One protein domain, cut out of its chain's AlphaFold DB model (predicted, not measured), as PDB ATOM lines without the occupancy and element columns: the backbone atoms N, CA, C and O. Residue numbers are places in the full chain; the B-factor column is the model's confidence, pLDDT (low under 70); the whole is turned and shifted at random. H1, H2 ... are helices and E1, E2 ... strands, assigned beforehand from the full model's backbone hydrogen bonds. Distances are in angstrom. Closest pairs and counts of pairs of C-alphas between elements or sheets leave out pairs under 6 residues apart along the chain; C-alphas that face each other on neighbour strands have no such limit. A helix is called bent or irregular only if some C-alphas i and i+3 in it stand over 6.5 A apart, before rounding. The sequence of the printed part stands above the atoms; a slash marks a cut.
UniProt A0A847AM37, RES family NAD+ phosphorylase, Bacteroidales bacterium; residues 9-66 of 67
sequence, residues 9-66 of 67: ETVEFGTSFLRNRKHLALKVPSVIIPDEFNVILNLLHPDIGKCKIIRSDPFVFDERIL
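This is residues 9 to 66 of the 67 residues of the protein "RES family NAD+ phosphorylase" of Bacteroidales bacterium (UniProt A0A847AM37). Start at the first printed residue and you meet a small, loosely built body: the helix H1 lies over one face of a two-stranded hairpin, E1 and E2, with the short helix H2 beyond the end of the hairpin where E1 begins and E2 ends. From there a long tail leads away, and its residues 52 to 66 stick out with nothing packed on them. The printed part has 58 residues, with two named helices and two named strands in the order H1, E1, E2, H2; the sheet's order is E1 - E2, antiparallel. The class is mixed, helices and strands, with 27 residues in named elements, under half of those printed. The whole is only just loose, close to extended, with a radius of gyration of the C-alphas of 15.3 A, and it spans 44 by 30 by 17 A.

Look first at E1, residues 25 to 29, and E2, residues 37 to 41, a hairpin of antiparallel neighbours whose directions differ by 155 degrees. The C-alphas of 27 and 39 face each other at 4.6 A; check N 26 and O 40, then N 38 and O 28, each pair 2.9 A apart, within hydrogen-bond range. Next look at H1, residues 9 to 20: its closest C-alpha to E1 is that of Phe 17, 7.9 A from that of Leu 26. H1 and E2 are apart. For H2, residues 46 to 50, the closest C-alphas with E2 are those of Ile 48 and Leu 41, 7.9 A apart. H2 is apart from H1 and from E1. In H1 every O i to N i+4 pair is within hydrogen-bond range; in H2 it is 0 of 1, with 1 of 2 O i to N i+3 pairs within range.

Find C-alpha 9 at (-35.707, -39.202, -36.492); from there H1 runs 16.2 A to C-alpha 20. E1 begins at C-alpha 25, at (-36.241, -52.798, -23.531), and covers 13.4 A to Pro 29. E2 runs 13.0 A from Phe 37 to Leu 41. H2 runs 8.8 A from Pro 46 to C-alpha 50 at (-40.162, -63.746, -19.871); it is irregular, with C-alphas 46 and 49 at 7.1 A.

The printed part has no cut. The links H1 to E1 and E2 to H2 are tight, and E1 to E2 is short. Residues 51 to 66 hold no named element, and residues 52 to 66 stand free; the body without these spans 31 by 24 by 11 A. The two C-alphas farthest apart are those of Asn 20 and Arg 64, at 44.5 A. The mean pLDDT of the printed part is 94.7, and no printed residue is under 70.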
ATOM      1  N   GLU A   9     -36.916 -38.584 -37.046       93.25
ATOM      2  CA  GLU A   9     -35.707 -39.202 -36.492       93.25
ATOM      3  C   GLU A   9     -36.007 -40.072 -35.262       93.25
ATOM      4  O   GLU A   9     -35.500 -41.187 -35.142       93.25
ATOM      5  N   THR A  10     -36.869 -39.596 -34.350       93.56
ATOM      6  CA  THR A  10     -37.245 -40.366 -33.149       93.56
ATOM      7  C   THR A  10     -38.049 -41.620 -33.507       93.56
ATOM      8  O   THR A  10     -37.858 -42.680 -32.902       93.56
ATOM      9  N   VAL A  11     -38.887 -41.529 -34.543       93.75
ATOM     10  CA  VAL A  11     -39.675 -42.648 -35.076       93.75
ATOM     11  C   VAL A  11     -38.774 -43.680 -35.756       93.75
ATOM     12  O   VAL A  11     -38.914 -44.883 -35.518       93.75
ATOM     13  N   GLU A  12     -37.823 -43.237 -36.577       96.25
ATOM     14  CA  GLU A  12     -36.857 -44.104 -37.259       96.25
ATOM     15  C   GLU A  12     -35.936 -44.818 -36.268       96.25
ATOM     16  O   GLU A  12     -35.691 -46.024 -36.400       96.25
ATOM     17  N   PHE A  13     -35.490 -44.110 -35.227       95.69
ATOM     18  CA  PHE A  13     -34.715 -44.690 -34.137       95.69
ATOM     19  C   PHE A  13     -35.500 -45.795 -33.414       95.69
ATOM     20  O   PHE A  13     -35.005 -46.918 -33.282       95.69
ATOM     21  N   GLY A  14     -36.746 -45.520 -33.012       95.62
ATOM     22  CA  GLY A  14     -37.616 -46.510 -32.366       95.62
ATOM     23  C   GLY A  14     -37.912 -47.715 -33.265       95.62
ATOM     24  O   GLY A  14     -37.848 -48.864 -32.826       95.62
ATOM     25  N   THR A  15     -38.147 -47.471 -34.556       96.56
ATOM     26  CA  THR A  15     -38.369 -48.525 -35.556       96.56
ATOM     27  C   THR A  15     -37.144 -49.425 -35.698       96.56
ATOM     28  O   THR A  15     -37.266 -50.654 -35.713       96.56
ATOM     29  N   SER A  16     -35.955 -48.831 -35.767       97.38
ATOM     30  CA  SER A  16     -34.690 -49.562 -35.862       97.38
ATOM     31  C   SER A  16     -34.421 -50.381 -34.599       97.38
ATOM     32  O   SER A  16     -34.049 -51.551 -34.695       97.38
ATOM     33  N   PHE A  17     -34.688 -49.818 -33.417       97.81
ATOM     34  CA  PHE A  17     -34.616 -50.539 -32.144       97.81
ATOM     35  C   PHE A  17     -35.488 -51.806 -32.151       97.81
ATOM     36  O   PHE A  17     -34.990 -52.895 -31.844       97.81
ATOM     37  N   LEU A  18     -36.757 -51.691 -32.562       96.94
ATOM     38  CA  LEU A  18     -37.676 -52.831 -32.629       96.94
ATOM     39  C   LEU A  18     -37.180 -53.901 -33.611       96.94
ATOM     40  O   LEU A  18     -37.108 -55.083 -33.259       96.94
ATOM     41  N   ARG A  19     -36.788 -53.491 -34.827       97.00
ATOM     42  CA  ARG A  19     -36.358 -54.397 -35.909       97.00
ATOM     43  C   ARG A  19     -35.055 -55.129 -35.608       97.00
ATOM     44  O   ARG A  19     -34.938 -56.296 -35.972       97.00
ATOM     45  N   ASN A  20     -34.116 -54.480 -34.920       97.38
ATOM     46  CA  ASN A  20     -32.820 -55.070 -34.590       97.38
ATOM     47  C   ASN A  20     -32.915 -56.182 -33.537       97.38
ATOM     48  O   ASN A  20     -32.013 -57.010 -33.465       97.38
ATOM     49  N   ARG A  21     -33.974 -56.199 -32.706       97.00
ATOM     50  CA  ARG A  21     -34.242 -57.247 -31.690       97.00
ATOM     51  C   ARG A  21     -33.049 -57.563 -30.775       97.00
ATOM     52  O   ARG A  21     -32.959 -58.662 -30.240       97.00
ATOM     53  N   LYS A  22     -32.135 -56.605 -30.591       97.56
ATOM     54  CA  LYS A  22     -30.898 -56.777 -29.812       97.56
ATOM     55  C   LYS A  22     -31.121 -56.631 -28.307       97.56
ATOM     56  O   LYS A  22     -30.405 -57.226 -27.511       97.56
ATOM     57  N   HIS A  23     -32.085 -55.798 -27.929       98.00
ATOM     58  CA  HIS A  23     -32.399 -55.486 -26.542       98.00
ATOM     59  C   HIS A  23     -33.906 -55.630 -26.315       98.00
ATOM     60  O   HIS A  23     -34.706 -55.247 -27.171       98.00
ATOM     61  N   LEU A  24     -34.282 -56.185 -25.159       98.00
ATOM     62  CA  LEU A  24     -35.678 -56.380 -24.759       98.00
ATOM     63  C   LEU A  24     -36.394 -55.057 -24.475       98.00
ATOM     64  O   LEU A  24     -37.589 -54.941 -24.720       98.00
ATOM     65  N   ALA A  25     -35.675 -54.069 -23.949       97.75
ATOM     66  CA  ALA A  25     -36.241 -52.798 -23.531       97.75
ATOM     67  C   ALA A  25     -35.336 -51.634 -23.938       97.75
ATOM     68  O   ALA A  25     -34.114 -51.781 -24.015       97.75
ATOM     69  N   LEU A  26     -35.952 -50.479 -24.159       97.75
ATOM     70  CA  LEU A  26     -35.294 -49.206 -24.413       97.75
ATOM     71  C   LEU A  26     -35.788 -48.186 -23.390       97.75
ATOM     72  O   LEU A  26     -36.984 -47.922 -23.299       97.75
ATOM     73  N   LYS A  27     -34.855 -47.606 -22.637       97.38
ATOM     74  CA  LYS A  27     -35.114 -46.486 -21.730       97.38
ATOM     75  C   LYS A  27     -34.925 -45.181 -22.506       97.38
ATOM     76  O   LYS A  27     -33.856 -44.975 -23.076       97.38
ATOM     77  N   VAL A  28     -35.937 -44.320 -22.521       95.69
ATOM     78  CA  VAL A  28     -35.910 -43.009 -23.193       95.69
ATOM     79  C   VAL A  28     -36.304 -41.908 -22.211       95.69
ATOM     80  O   VAL A  28     -37.105 -42.175 -21.313       95.69
ATOM     81  N   PRO A  29     -35.756 -40.690 -22.332       95.06
ATOM     82  CA  PRO A  29     -36.181 -39.578 -21.488       95.06
ATOM     83  C   PRO A  29     -37.658 -39.244 -21.736       95.06
ATOM     84  O   PRO A  29     -38.158 -39.359 -22.859       95.06
ATOM     85  N   SER A  30     -38.374 -38.860 -20.680       94.06
ATOM     86  CA  SER A  30     -39.727 -38.324 -20.808       94.06
ATOM     87  C   SER A  30     -39.656 -36.878 -21.293       94.06
ATOM     88  O   SER A  30     -38.911 -36.066 -20.753       94.06
ATOM     89  N   VAL A  31     -40.439 -36.545 -22.323       92.69
ATOM     90  CA  VAL A  31     -40.538 -35.158 -22.815       92.69
ATOM     91  C   VAL A  31     -41.372 -34.278 -21.878       92.69
ATOM     92  O   VAL A  31     -41.217 -33.063 -21.875       92.69
ATOM     93  N   ILE A  32     -42.255 -34.887 -21.077       90.44
ATOM     94  CA  ILE A  32     -43.161 -34.171 -20.166       90.44
ATOM     95  C   ILE A  32     -42.454 -33.860 -18.845       90.44
ATOM     96  O   ILE A  32     -42.582 -32.757 -18.323       90.44
ATOM     97  N   ILE A  33     -41.712 -34.831 -18.305       92.88
ATOM     98  CA  ILE A  33     -41.015 -34.716 -17.020       92.88
ATOM     99  C   ILE A  33     -39.527 -35.005 -17.268       92.88
ATOM    100  O   ILE A  33     -39.163 -36.174 -17.377       92.88
ATOM    101  N   PRO A  34     -38.659 -33.979 -17.375       88.19
ATOM    102  CA  PRO A  34     -37.262 -34.145 -17.802       88.19
ATOM    103  C   PRO A  34     -36.420 -35.104 -16.949       88.19
ATOM    104  O   PRO A  34     -35.504 -35.741 -17.467       88.19
ATOM    105  N   ASP A  35     -36.745 -35.224 -15.660       93.69
ATOM    106  CA  ASP A  35     -36.036 -36.089 -14.708       93.69
ATOM    107  C   ASP A  35     -36.556 -37.541 -14.698       93.69
ATOM    108  O   ASP A  35     -36.022 -38.401 -13.990       93.69
ATOM    109  N   GLU A  36     -37.583 -37.845 -15.496       96.25
ATOM    110  CA  GLU A  36     -38.173 -39.176 -15.612       96.25
ATOM    111  C   GLU A  36     -37.888 -39.842 -16.962       96.25
ATOM    112  O   GLU A  36     -37.468 -39.232 -17.948       96.25
ATOM    113  N   PHE A  37     -38.142 -41.150 -17.013       97.19
ATOM    114  CA  PHE A  37     -37.902 -41.967 -18.192       97.19
ATOM    115  C   PHE A  37     -39.098 -42.849 -18.509       97.19
ATOM    116  O   PHE A  37     -39.663 -43.493 -17.628       97.19
ATOM    117  N   ASN A  38     -39.391 -42.969 -19.800       96.06
ATOM    118  CA  ASN A  38     -40.286 -43.988 -20.321       96.06
ATOM    119  C   ASN A  38     -39.484 -45.238 -20.698       96.06
ATOM    120  O   ASN A  38     -38.313 -45.163 -21.084       96.06
ATOM    121  N   VAL A  39     -40.129 -46.399 -20.617       97.00
ATOM    122  CA  VAL A  39     -39.543 -47.674 -21.039       97.00
ATOM    123  C   VAL A  39     -40.395 -48.276 -22.144       97.00
ATOM    124  O   VAL A  39     -41.582 -48.529 -21.962       97.00
ATOM    125  N   ILE A  40     -39.770 -48.532 -23.289       96.69
ATOM    126  CA  ILE A  40     -40.389 -49.192 -24.436       96.69
ATOM    127  C   ILE A  40     -39.939 -50.649 -24.438       96.69
ATOM    128  O   ILE A  40     -38.747 -50.934 -24.553       96.69
ATOM    129  N   LEU A  41     -40.886 -51.579 -24.329       97.62
ATOM    130  CA  LEU A  41     -40.625 -53.009 -24.476       97.62
ATOM    131  C   LEU A  41     -40.671 -53.411 -25.954       97.62
ATOM    132  O   LEU A  41     -41.597 -53.057 -26.682       97.62
ATOM    133  N   ASN A  42     -39.684 -54.185 -26.396       98.06
ATOM    134  CA  ASN A  42     -39.641 -54.745 -27.737       98.06
ATOM    135  C   ASN A  42     -40.379 -56.085 -27.777       98.06
ATOM    136  O   ASN A  42     -39.834 -57.125 -27.402       98.06
ATOM    137  N   LEU A  43     -41.601 -56.064 -28.306       95.88
ATOM    138  CA  LEU A  43     -42.431 -57.261 -28.450       95.88
ATOM    139  C   LEU A  43     -41.873 -58.294 -29.443       95.88
ATOM    140  O   LEU A  43     -42.310 -59.439 -29.440       95.88
ATOM    141  N   LEU A  44     -40.912 -57.912 -30.289       97.19
ATOM    142  CA  LEU A  44     -40.251 -58.809 -31.243       97.19
ATOM    143  C   LEU A  44     -38.986 -59.466 -30.671       97.19
ATOM    144  O   LEU A  44     -38.359 -60.279 -31.351       97.19
ATOM    145  N   HIS A  45     -38.566 -59.097 -29.459       98.31
ATOM    146  CA  HIS A  45     -37.374 -59.656 -28.832       98.31
ATOM    147  C   HIS A  45     -37.641 -61.083 -28.309       98.31
ATOM    148  O   HIS A  45     -38.678 -61.293 -27.681       98.31
ATOM    149  N   PRO A  46     -36.718 -62.057 -28.470       97.62
ATOM    150  CA  PRO A  46     -36.936 -63.448 -28.037       97.62
ATOM    151  C   PRO A  46     -37.308 -63.598 -26.554       97.62
ATOM    152  O   PRO A  46     -38.127 -64.434 -26.187       97.62
ATOM    153  N   ASP A  47     -36.743 -62.740 -25.704       98.06
ATOM    154  CA  ASP A  47     -37.012 -62.752 -24.263       98.06
ATOM    155  C   ASP A  47     -38.335 -62.099 -23.845       98.06
ATOM    156  O   ASP A  47     -38.634 -62.093 -22.653       98.06
ATOM    157  N   ILE A  48     -39.157 -61.574 -24.764       97.44
ATOM    158  CA  ILE A  48     -40.431 -60.944 -24.379       97.44
ATOM    159  C   ILE A  48     -41.350 -61.906 -23.617       97.44
ATOM    160  O   ILE A  48     -42.044 -61.486 -22.697       97.44
ATOM    161  N   GLY A  49     -41.291 -63.209 -23.918       96.19
ATOM    162  CA  GLY A  49     -42.056 -64.237 -23.204       96.19
ATOM    163  C   GLY A  49     -41.676 -64.394 -21.724       96.19
ATOM    164  O   GLY A  49     -42.405 -65.032 -20.969       96.19
ATOM    165  N   LYS A  50     -40.552 -63.809 -21.287       96.44
ATOM    166  CA  LYS A  50     -40.162 -63.746 -19.871       96.44
ATOM    167  C   LYS A  50     -40.900 -62.633 -19.118       96.44
ATOM    168  O   LYS A  50     -40.995 -62.707 -17.894       96.44
ATOM    169  N   CYS A  51     -41.429 -61.624 -19.815       96.69
ATOM    170  CA  CYS A  51     -42.216 -60.553 -19.209       96.69
ATOM    171  C   CYS A  51     -43.591 -61.078 -18.789       96.69
ATOM    172  O   CYS A  51     -44.281 -61.743 -19.558       96.69
ATOM    173  N   LYS A  52     -44.008 -60.752 -17.564       96.50
ATOM    174  CA  LYS A  52     -45.315 -61.132 -17.022       96.50
ATOM    175  C   LYS A  52     -45.978 -59.923 -16.386       96.50
ATOM    176  O   LYS A  52     -45.321 -59.144 -15.700       96.50
ATOM    177  N   ILE A  53     -47.286 -59.808 -16.574       95.50
ATOM    178  CA  ILE A  53     -48.104 -58.891 -15.787       95.50
ATOM    179  C   ILE A  53     -48.274 -59.536 -14.413       95.50
ATOM    180  O   ILE A  53     -48.901 -60.585 -14.293       95.50
ATOM    181  N   ILE A  54     -47.665 -58.942 -13.389       97.31
ATOM    182  CA  ILE A  54     -47.730 -59.457 -12.013       97.31
ATOM    183  C   ILE A  54     -48.954 -58.941 -11.252       97.31
ATOM    184  O   ILE A  54     -49.405 -59.576 -10.305       97.31
ATOM    185  N   ARG A  55     -49.473 -57.777 -11.653       95.88
ATOM    186  CA  ARG A  55     -50.589 -57.084 -11.014       95.88
ATOM    187  C   ARG A  55     -51.184 -56.076 -11.994       95.88
ATOM    188  O   ARG A  55     -50.451 -55.479 -12.778       95.88
ATOM    189  N   SER A  56     -52.499 -55.908 -11.942       95.69
ATOM    190  CA  SER A  56     -53.237 -54.887 -12.683       95.69
ATOM    191  C   SER A  56     -54.347 -54.384 -11.775       95.69
ATOM    192  O   SER A  56     -55.297 -55.119 -11.512       95.69
ATOM    193  N   ASP A  57     -54.221 -53.158 -11.285       94.81
ATOM    194  CA  ASP A  57     -55.249 -52.500 -10.484       94.81
ATOM    195  C   ASP A  57     -55.952 -51.434 -11.333       94.81
ATOM    196  O   ASP A  57     -55.313 -50.820 -12.194       94.81
ATOM    197  N   PRO A  58     -57.251 -51.186 -11.109       92.88
ATOM    198  CA  PRO A  58     -57.914 -50.054 -11.732       92.88
ATOM    199  C   PRO A  58     -57.258 -48.750 -11.269       92.88
ATOM    200  O   PRO A  58     -57.101 -48.505 -10.073       92.88
ATOM    201  N   PHE A  59     -56.898 -47.898 -12.225       90.56
ATOM    202  CA  PHE A  59     -56.490 -46.531 -11.934       90.56
ATOM    203  C   PHE A  59     -57.738 -45.651 -11.828       90.56
ATOM    204  O   PHE A  59     -58.481 -45.503 -12.798       90.56
ATOM    205  N   VAL A  60     -57.973 -45.085 -10.644       89.25
ATOM    206  CA  VAL A  60     -59.081 -44.160 -10.383       89.25
ATOM    207  C   VAL A  60     -58.492 -42.765 -10.225       89.25
ATOM    208  O   VAL A  60     -57.686 -42.534  -9.324       89.25
ATOM    209  N   PHE A  61     -58.872 -41.845 -11.115       87.19
ATOM    210  CA  PHE A  61     -58.508 -40.438 -10.973       87.19
ATOM    211  C   PHE A  61     -59.135 -39.874  -9.698       87.19
ATOM    212  O   PHE A  61     -60.309 -40.110  -9.418       87.19
ATOM    213  N   ASP A  62     -58.354 -39.109  -8.941       90.06
ATOM    214  CA  ASP A  62     -58.872 -38.360  -7.800       90.06
ATOM    215  C   ASP A  62     -59.893 -37.325  -8.298       90.06
ATOM    216  O   ASP A  62     -59.603 -36.557  -9.218       90.06
ATOM    217  N   GLU A  63     -61.083 -37.283  -7.694       86.12
ATOM    218  CA  GLU A  63     -62.155 -36.358  -8.092       86.12
ATOM    219  C   GLU A  63     -61.723 -34.884  -8.042       86.12
ATOM    220  O   GLU A  63     -62.279 -34.051  -8.756       86.12
ATOM    221  N   ARG A  64     -60.710 -34.546  -7.233       88.94
ATOM    222  CA  ARG A  64     -60.161 -33.186  -7.141       88.94
ATOM    223  C   ARG A  64     -59.319 -32.795  -8.353       88.94
ATOM    224  O   ARG A  64     -59.150 -31.607  -8.577       88.94
ATOM    225  N   ILE A  65     -58.790 -33.760  -9.111       86.75
ATOM    226  CA  ILE A  65     -58.043 -33.511 -10.358       86.75
ATOM    227  C   ILE A  65     -59.005 -33.226 -11.524       86.75
ATOM    228  O   ILE A  65     -58.620 -32.591 -12.500       86.75
ATOM    229  N   LEU A  66     -60.255 -33.690 -11.433       75.88
ATOM    230  CA  LEU A  66     -61.259 -33.577 -12.497       75.88
ATOM    231  C   LEU A  66     -62.129 -32.304 -12.417       75.88
ATOM    232  O   LEU A  66     -63.006 -32.134 -13.263       75.88
TER     233      LEU A  66